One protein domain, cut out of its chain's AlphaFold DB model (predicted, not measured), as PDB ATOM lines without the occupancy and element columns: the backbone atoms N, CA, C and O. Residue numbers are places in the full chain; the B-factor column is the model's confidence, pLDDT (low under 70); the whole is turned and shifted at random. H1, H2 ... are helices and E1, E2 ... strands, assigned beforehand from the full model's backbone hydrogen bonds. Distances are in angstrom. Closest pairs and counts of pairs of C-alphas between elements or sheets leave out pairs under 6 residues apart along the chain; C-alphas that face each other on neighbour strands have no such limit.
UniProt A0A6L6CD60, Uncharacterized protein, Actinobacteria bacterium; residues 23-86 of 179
ATOM      1  N   VAL A  23      86.716 -20.340-235.784       87.81
ATOM      2  CA  VAL A  23      87.987 -19.690-235.481       87.81
ATOM      3  C   VAL A  23      89.010 -20.760-235.145       87.81
ATOM      4  O   VAL A  23      88.828 -21.553-234.220       87.81
ATOM      5  N   PHE A  24      90.108 -20.784-235.895       90.06
ATOM      6  CA  PHE A  24      91.257 -21.611-235.555       90.06
ATOM      7  C   PHE A  24      92.213 -20.834-234.656       90.06
ATOM      8  O   PHE A  24      92.675 -19.748-235.008       90.06
ATOM      9  N   LEU A  25      92.558 -21.424-233.515       87.12
ATOM     10  CA  LEU A  25      93.557 -20.887-232.606       87.12
ATOM     11  C   LEU A  25      94.770 -21.817-232.537       87.12
ATOM     12  O   LEU A  25      94.637 -22.979-232.135       87.12
ATOM     13  N   PRO A  26      95.976 -21.321-232.861       85.31
ATOM     14  CA  PRO A  26      97.161 -22.156-232.901       85.31
ATOM     15  C   PRO A  26      97.553 -22.627-231.500       85.31
ATOM     16  O   PRO A  26      97.452 -21.909-230.505       85.31
ATOM     17  N   LYS A  27      98.120 -23.830-231.427       78.19
ATOM     18  CA  LYS A  27      98.598 -24.448-230.183       78.19
ATOM     19  C   LYS A  27      99.559 -23.558-229.397       78.19
ATOM     20  O   LYS A  27      99.542 -23.572-228.169       78.19
ATOM     21  N   ALA A  28     100.378 -22.775-230.097       73.62
ATOM     22  CA  ALA A  28     101.282 -21.815-229.479       73.62
ATOM     23  C   ALA A  28     100.527 -20.744-228.676       73.62
ATOM     24  O   ALA A  28     100.916 -20.477-227.548       73.62
ATOM     25  N   TYR A  29      99.425 -20.200-229.198       80.50
ATOM     26  CA  TYR A  29      98.587 -19.241-228.473       80.50
ATOM     27  C   TYR A  29      98.005 -19.872-227.198       80.50
ATOM     28  O   TYR A  29      98.181 -19.354-226.099       80.50
ATOM     29  N   ILE A  30      97.415 -21.063-227.314       84.81
ATOM     30  CA  ILE A  30      96.778 -21.758-226.185       84.81
ATOM     31  C   ILE A  30      97.770 -22.096-225.061       84.81
ATOM     32  O   ILE A  30      97.457 -21.948-223.878       84.81
ATOM     33  N   ILE A  31      98.979 -22.530-225.414       75.62
ATOM     34  CA  ILE A  31      99.978 -22.966-224.431       75.62
ATOM     35  C   ILE A  31     100.807 -21.792-223.897       75.62
ATOM     36  O   ILE A  31     101.082 -21.740-222.700       75.62
ATOM     37  N   LEU A  32     101.236 -20.872-224.767       68.44
ATOM     38  CA  LEU A  32     102.188 -19.813-224.414       68.44
ATOM     39  C   LEU A  32     101.499 -18.542-223.919       68.44
ATOM     40  O   LEU A  32     101.972 -17.963-222.948       68.44
ATOM     41  N   ASP A  33     100.403 -18.127-224.559       73.75
ATOM     42  CA  ASP A  33      99.670 -16.910-224.182       73.75
ATOM     43  C   ASP A  33      98.621 -17.206-223.103       73.75
ATOM     44  O   ASP A  33      98.540 -16.519-222.085       73.75
ATOM     45  N   ARG A  34      97.839 -18.280-223.289       80.25
ATOM     46  CA  ARG A  34      96.727 -18.617-222.379       80.25
ATOM     47  C   ARG A  34      97.123 -19.538-221.225       80.25
ATOM     48  O   ARG A  34      96.365 -19.671-220.269       80.25
ATOM     49  N   GLY A  35      98.311 -20.144-221.279       76.44
ATOM     50  CA  GLY A  35      98.902 -20.903-220.169       76.44
ATOM     51  C   GLY A  35      98.394 -22.340-219.993       76.44
ATOM     52  O   GLY A  35      98.661 -22.961-218.961       76.44
ATOM     53  N   TYR A  36      97.680 -22.903-220.972       76.81
ATOM     54  CA  TYR A  36      97.162 -24.271-220.871       76.81
ATOM     55  C   TYR A  36      98.260 -25.316-221.078       76.81
ATOM     56  O   TYR A  36      99.144 -25.187-221.921       76.81
ATOM     57  N   LYS A  37      98.177 -26.418-220.324       78.44
ATOM     58  CA  LYS A  37      99.128 -27.541-220.431       78.44
ATOM     59  C   LYS A  37      98.827 -28.481-221.599       78.44
ATOM     60  O   LYS A  37      99.712 -29.210-222.037       78.44
ATOM     61  N   SER A  38      97.582 -28.493-222.063       77.81
ATOM     62  CA  SER A  38      97.099 -29.311-223.173       77.81
ATOM     63  C   SER A  38      95.915 -28.618-223.833       77.81
ATOM     64  O   SER A  38      95.166 -27.908-223.164       77.81
ATOM     65  N   LEU A  39      95.732 -28.868-225.128       78.50
ATOM     66  CA  LEU A  39      94.585 -28.379-225.892       78.50
ATOM     67  C   LEU A  39      93.271 -28.977-225.376       78.50
ATOM     68  O   LEU A  39      92.266 -28.283-225.337       78.50
ATOM     69  N   SER A  40      93.302 -30.218-224.880       82.62
ATOM     70  CA  SER A  40      92.138 -30.907-224.300       82.62
ATOM     71  C   SER A  40      91.614 -30.272-223.008       82.62
ATOM     72  O   SER A  40      90.559 -30.658-222.530       82.62
ATOM     73  N   LEU A  41      92.369 -29.345-222.406       80.31
ATOM     74  CA  LEU A  41      91.942 -28.606-221.213       80.31
ATOM     75  C   LEU A  41      91.170 -27.330-221.561       80.31
ATOM     76  O   LEU A  41      90.663 -26.666-220.657       80.31
ATOM     77  N   VAL A  42      91.112 -26.968-222.844       84.38
ATOM     78  CA  VAL A  42      90.259 -25.887-223.323       84.38
ATOM     79  C   VAL A  42      88.903 -26.491-223.649       84.38
ATOM     80  O   VAL A  42      88.708 -27.084-224.706       84.38
ATOM     81  N   THR A  43      87.988 -26.382-222.696       84.81
ATOM     82  CA  THR A  43      86.586 -26.772-222.843       84.81
ATOM     83  C   THR A  43      85.744 -25.558-223.262       84.81
ATOM     84  O   THR A  43      86.237 -24.427-223.184       84.81
ATOM     85  N   PRO A  44      84.493 -25.739-223.723       80.50
ATOM     86  CA  PRO A  44      83.605 -24.629-224.077       80.50
ATOM     87  C   PRO A  44      83.488 -23.541-223.002       80.50
ATOM     88  O   PRO A  44      83.503 -22.359-223.325       80.50
ATOM     89  N   GLU A  45      83.490 -23.910-221.721       82.44
ATOM     90  CA  GLU A  45      83.376 -22.972-220.591       82.44
ATOM     91  C   GLU A  45      84.626 -22.092-220.433       82.44
ATOM     92  O   GLU A  45      84.609 -21.060-219.764       82.44
ATOM     93  N   ARG A  46      85.740 -22.492-221.056       84.44
ATOM     94  CA  ARG A  46      86.972 -21.704-221.146       84.44
ATOM     95  C   ARG A  46      86.981 -20.767-222.347       84.44
ATOM     96  O   ARG A  46      87.986 -20.092-222.558       84.44
ATOM     97  N   VAL A  47      85.905 -20.693-223.122       83.94
ATOM     98  CA  VAL A  47      85.744 -19.739-224.217       83.94
ATOM     99  C   VAL A  47      84.720 -18.694-223.800       83.94
ATOM    100  O   VAL A  47      83.536 -18.975-223.665       83.94
ATOM    101  N   LYS A  48      85.180 -17.455-223.628       84.69
ATOM    102  CA  LYS A  48      84.292 -16.301-223.576       84.69
ATOM    103  C   LYS A  48      83.883 -15.988-225.008       84.69
ATOM    104  O   LYS A  48      84.729 -15.576-225.798       84.69
ATOM    105  N   LEU A  49      82.618 -16.218-225.326       82.69
ATOM    106  CA  LEU A  49      82.023 -15.937-226.623       82.69
ATOM    107  C   LEU A  49      80.860 -14.963-226.425       82.69
ATOM    108  O   LEU A  49      80.006 -15.191-225.572       82.69
ATOM    109  N   THR A  50      80.828 -13.912-227.231       79.81
ATOM    110  CA  THR A  50      79.706 -12.982-227.338       79.81
ATOM    111  C   THR A  50      79.293 -12.933-228.798       79.81
ATOM    112  O   THR A  50      80.131 -12.657-229.649       79.81
ATOM    113  N   VAL A  51      78.021 -13.176-229.102       72.75
ATOM    114  CA  VAL A  51      77.467 -13.004-230.450       72.75
ATOM    115  C   VAL A  51      76.342 -11.983-230.361       72.75
ATOM    116  O   VAL A  51      75.405 -12.143-229.584       72.75
ATOM    117  N   SER A  52      76.450 -10.886-231.107       68.94
ATOM    118  CA  SER A  52      75.406  -9.858-231.110       68.94
ATOM    119  C   SER A  52      74.085 -10.428-231.629       68.94
ATOM    120  O   SER A  52      74.027 -10.911-232.753       68.94
ATOM    121  N   GLY A  53      73.026 -10.339-230.821       63.28
ATOM    122  CA  GLY A  53      71.665 -10.713-231.226       63.28
ATOM    123  C   GLY A  53      71.323 -12.204-231.139       63.28
ATOM    124  O   GLY A  53      70.186 -12.554-231.431       63.28
ATOM    125  N   GLU A  54      72.245 -13.071-230.702       64.62
ATOM    126  CA  GLU A  54      72.010 -14.518-230.600       64.62
ATOM    127  C   GLU A  54      72.677 -15.102-229.347       64.62
ATOM    128  O   GLU A  54      73.804 -14.750-228.994       64.62
ATOM    129  N   ASN A  55      71.989 -16.022-228.666       61.66
ATOM    130  CA  ASN A  55      72.563 -16.748-227.536       61.66
ATOM    131  C   ASN A  55      73.283 -18.004-228.050       61.66
ATOM    132  O   ASN A  55      72.726 -19.102-228.057       61.66
ATOM    133  N   ALA A  56      74.505 -17.820-228.549       68.88
ATOM    134  CA  ALA A  56      75.289 -18.884-229.163       68.88
ATOM    135  C   ALA A  56      76.258 -19.534-228.162       68.88
ATOM    136  O   ALA A  56      76.875 -18.866-227.332       68.88
ATOM    137  N   THR A  57      76.422 -20.855-228.254       73.56
ATOM    138  CA  THR A  57      77.354 -21.618-227.408       73.56
ATOM    139  C   THR A  57      78.534 -22.108-228.234       73.56
ATOM    140  O   THR A  57      78.353 -22.777-229.252       73.56
ATOM    141  N   ALA A  58      79.748 -21.817-227.765       80.88
ATOM    142  CA  ALA A  58      80.965 -22.257-228.428       80.88
ATOM    143  C   ALA A  58      81.103 -23.789-228.397       80.88
ATOM    144  O   ALA A  58      80.903 -24.419-227.357       80.88
ATOM    145  N   LYS A  59      81.539 -24.396-229.504       86.19
ATOM    146  CA  LYS A  59      81.982 -25.801-229.531       86.19
ATOM    147  C   LYS A  59      83.474 -25.848-229.805       86.19
ATOM    148  O   LYS A  59      83.944 -25.278-230.783       86.19
ATOM    149  N   VAL A  60      84.222 -26.535-228.944       85.56
ATOM    150  CA  VAL A  60      85.686 -26.613-229.038       85.56
ATOM    151  C   VAL A  60      86.103 -27.998-229.513       85.56
ATOM    152  O   VAL A  60      85.741 -29.007-228.912       85.56
ATOM    153  N   THR A  61      86.906 -28.048-230.573       88.56
ATOM    154  CA  THR A  61      87.477 -29.286-231.108       88.56
ATOM    155  C   THR A  61      89.005 -29.197-231.110       88.56
ATOM    156  O   THR A  61      89.576 -28.379-231.838       88.56
ATOM    157  N   PRO A  62      89.704 -30.013-230.302       79.88
ATOM    158  CA  PRO A  62      91.157 -30.105-230.352       79.88
ATOM    159  C   PRO A  62      91.636 -30.723-231.669       79.88
ATOM    160  O   PRO A  62      91.049 -31.673-232.175       79.88
ATOM    161  N   THR A  63      92.754 -30.218-232.183       83.12
ATOM    162  CA  THR A  63      93.483 -30.762-233.337       83.12
ATOM    163  C   THR A  63      94.966 -30.892-232.982       83.12
ATOM    164  O   THR A  63      95.415 -30.380-231.952       83.12
ATOM    165  N   ASP A  64      95.771 -31.508-233.848       78.50
ATOM    166  CA  ASP A  64      97.218 -31.635-233.616       78.50
ATOM    167  C   ASP A  64      97.937 -30.278-233.512       78.50
ATOM    168  O   ASP A  64      98.936 -30.127-232.790       78.50
ATOM    169  N   HIS A  65      97.399 -29.264-234.195       76.06
ATOM    170  CA  HIS A  65      98.033 -27.961-234.384       76.06
ATOM    171  C   HIS A  65      97.399 -26.822-233.580       76.06
ATOM    172  O   HIS A  65      97.968 -25.728-233.532       76.06
ATOM    173  N   GLY A  66      96.279 -27.057-232.901       84.81
ATOM    174  CA  GLY A  66      95.539 -26.014-232.196       84.81
ATOM    175  C   GLY A  66      94.132 -26.444-231.817       84.81
ATOM    176  O   GLY A  66      93.827 -27.635-231.790       84.81
ATOM    177  N   ILE A  67      93.268 -25.480-231.539       89.75
ATOM    178  CA  ILE A  67      91.839 -25.734-231.347       89.75
ATOM    179  C   ILE A  67      91.050 -25.052-232.453       89.75
ATOM    180  O   ILE A  67      91.386 -23.948-232.880       89.75
ATOM    181  N   LEU A  68      89.999 -25.719-232.903       89.25
ATOM    182  CA  LEU A  68      88.955 -25.115-233.707       89.25
ATOM    183  C   LEU A  68      87.801 -24.766-232.770       89.25
ATOM    184  O   LEU A  68      87.383 -25.610-231.974       89.25
ATOM    185  N   VAL A  69      87.309 -23.537-232.843       89.12
ATOM    186  CA  VAL A  69      86.148 -23.094-232.075       89.12
ATOM    187  C   VAL A  69      85.054 -22.696-233.044       89.12
ATOM    188  O   VAL A  69      85.221 -21.767-233.831       89.12
ATOM    189  N   ASP A  70      83.954 -23.432-233.000       88.44
ATOM    190  CA  ASP A  70      82.718 -23.080-233.684       88.44
ATOM    191  C   ASP A  70      81.945 -22.115-232.786       88.44
ATOM    192  O   ASP A  70      81.721 -22.416-231.611       88.44
ATOM    193  N   THR A  71      81.592 -20.943-233.307       81.81
ATOM    194  CA  THR A  71      80.902 -19.906-232.533       81.81
ATOM    195  C   THR A  71      79.407 -20.181-232.398       81.81
ATOM    196  O   THR A  71      78.736 -19.458-231.673       81.81
ATOM    197  N   GLY A  72      78.862 -21.190-233.085       77.38
ATOM    198  CA  GLY A  72      77.432 -21.493-233.048       77.38
ATOM    199  C   GLY A  72      76.555 -20.483-233.790       77.38
ATOM    200  O   GLY A  72      75.340 -20.594-233.710       77.38
ATOM    201  N   VAL A  73      77.158 -19.534-234.515       77.50
ATOM    202  CA  VAL A  73      76.455 -18.652-235.457       77.50
ATOM    203  C   VAL A  73      75.764 -19.505-236.513       77.50
ATOM    204  O   VAL A  73      76.397 -20.399-237.078       77.50
ATOM    205  N   THR A  74      74.494 -19.206-236.786       74.75
ATOM    206  CA  THR A  74      73.653 -19.980-237.713       74.75
ATOM    207  C   THR A  74      73.373 -19.270-239.042       74.75
ATOM    208  O   THR A  74      72.976 -19.921-240.010       74.75
ATOM    209  N   HIS A  75      73.619 -17.957-239.134       73.44
ATOM    210  CA  HIS A  75      73.372 -17.156-240.338       73.44
ATOM    211  C   HIS A  75      74.302 -15.939-240.460       73.44
ATOM    212  O   HIS A  75      74.747 -15.395-239.457       73.44
ATOM    213  N   PHE A  76      74.547 -15.425-241.670       67.19
ATOM    214  CA  PHE A  76      75.469 -14.287-241.893       67.19
ATOM    215  C   PHE A  76      74.873 -12.893-241.636       67.19
ATOM    216  O   PHE A  76      75.536 -11.871-241.820       67.19
ATOM    217  N   SER A  77      73.627 -12.834-241.182       63.00
ATOM    218  CA  SER A  77      72.921 -11.585-240.911       63.00
ATOM    219  C   SER A  77      73.364 -10.931-239.606       63.00
ATOM    220  O   SER A  77      72.785 -11.165-238.551       63.00
ATOM    221  N   ALA A  78      74.420 -10.122-239.701       56.59
ATOM    222  CA  ALA A  78      74.981  -9.296-238.632       56.59
ATOM    223  C   ALA A  78      75.446  -9.986-237.321       56.59
ATOM    224  O   ALA A  78      75.475  -9.300-236.292       56.59
ATOM    225  N   PRO A  79      75.879 -11.266-237.287       61.03
ATOM    226  CA  PRO A  79      76.572 -11.765-236.109       61.03
ATOM    227  C   PRO A  79      77.976 -11.150-236.075       61.03
ATOM    228  O   PRO A  79      78.776 -11.336-236.993       61.03
ATOM    229  N   ASN A  80      78.304 -10.433-235.006       66.88
ATOM    230  CA  ASN A  80      79.680 -10.034-234.714       66.88
ATOM    231  C   ASN A  80      80.201 -10.903-233.559       66.88
ATOM    232  O   ASN A  80      80.081 -10.499-232.401       66.88
ATOM    233  N   PRO A  81      80.662 -12.142-233.831       73.25
ATOM    234  CA  PRO A  81      81.144 -13.025-232.786       73.25
ATOM    235  C   PRO A  81      82.495 -12.532-232.262       73.25
ATOM    236  O   PRO A  81      83.515 -12.605-232.947       73.25
ATOM    237  N   GLU A  82      82.517 -12.089-231.016       79.25
ATOM    238  CA  GLU A  82      83.741 -11.813-230.279       79.25
ATOM    239  C   GLU A  82      84.085 -13.008-229.402       79.25
ATOM    240  O   GLU A  82      83.262 -13.496-228.626       79.25
ATOM    241  N   MET A  83      85.318 -13.489-229.515       82.00
ATOM    242  CA  MET A  83      85.745 -14.705-228.842       82.00
ATOM    243  C   MET A  83      87.112 -14.531-228.187       82.00
ATOM    244  O   MET A  83      88.052 -13.992-228.770       82.00
ATOM    245  N   MET A  84      87.249 -15.088-226.985       82.81
ATOM    246  CA  MET A  84      88.509 -15.150-226.263       82.81
ATOM    247  C   MET A  84      88.572 -16.406-225.385       82.81
ATOM    248  O   MET A  84      87.685 -16.665-224.579       82.81
ATOM    249  N   VAL A  85      89.659 -17.172-225.470       85.88
ATOM    250  CA  VAL A  85      89.885 -18.322-224.572       85.88
ATOM    251  C   VAL A  85      90.349 -17.804-223.216       85.88
ATOM    252  O   VAL A  85      91.404 -17.212-223.176       85.88
ATOM    253  N   LEU A  86      89.664 -17.982-222.095       85.56
ATOM    254  CA  LEU A  86      90.127 -17.511-220.773       85.56
ATOM    255  C   LEU A  86      91.519 -18.049-220.415       85.56
ATOM    256  O   LEU A  86      91.877 -19.132-220.877       85.56
TER     257      LEU A  86
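AT A GLANCE: This is residues 23 to 86 of the 179 residues of an uncharacterized protein of Actinobacteria bacterium (UniProt A0A6L6CD60). A small three-stranded sheet, E1, E4 and E3, lies along one side of an elongated domain, and a separate two-stranded ribbon, E2 with E5, lies along the other side. The short helix H1 sits at one end, while the links at residues 51 to 58 and 71 to 81 reach out to the other end. The printed part has 64 residues, with one named helix and five named strands in the order E1, H1, E2, E3, E4, E5; the larger sheet has the order E1, E4, E3, and both sheets are antiparallel. The class is mixed, helices and strands, with under half of the residues in named elements. The whole is compact, with a radius of gyration of the C-alphas of 11.9 A, and spans 36 by 19 by 15 A.

HOW THE PARTS SIT: E1, residues 23 to 26, is an edge strand, antiparallel to the inner strand E4, residues 66 to 70, at 167 degrees between their directions; N 25 and O 67 are within hydrogen-bond range at 2.9 A. The other edge strand, E3, residues 59 to 62, forms a hairpin with E4, at 161 degrees, with N 61 and O 68 2.9 A apart. H1, residues 27 to 33, is on this sheet but only grazes it with residues 27 to 31; the closest C-alphas of H1 and E4 are those of Lys 27 and Gly 66, 4.0 A apart. In H1 every O i to N i+4 pair is within hydrogen-bond range. E2, residues 47 to 50, and E5, residues 82 to 85, are antiparallel neighbours at 169 degrees, with N 48 and O 84 2.8 A apart. Between the two sheets, E1 and E5 are apart, for instance, as are E2 and E4; E2 and E3 are only just apart, their closest C-alphas 8.4 A from each other.

IN THESE COORDINATES: E1 begins at C-alpha 23 (87.987, -19.690, -235.481) and is 9.8 A long from first to last C-alpha. H1 follows over 9.7 A and ends at C-alpha 33 (99.670, -16.910, -224.182). E2 covers 9.6 A and E3 10.2 A. E4, the longest strand, covers 13.2 A, and E5 10.6 A, ending at C-alpha 85 (89.885, -18.322, -224.572).

THE WHOLE: The two C-alphas farthest apart are those of Lys 37 and Ser 77, 36.9 A. The printed part has no cut. The links H1 to E2, residues 34 to 46, and E4 to E5, residues 71 to 81, are long. The mean pLDDT of the printed part is 78.5; residue 32, residues 52 to 56 and residues 76 to 80 are under 70.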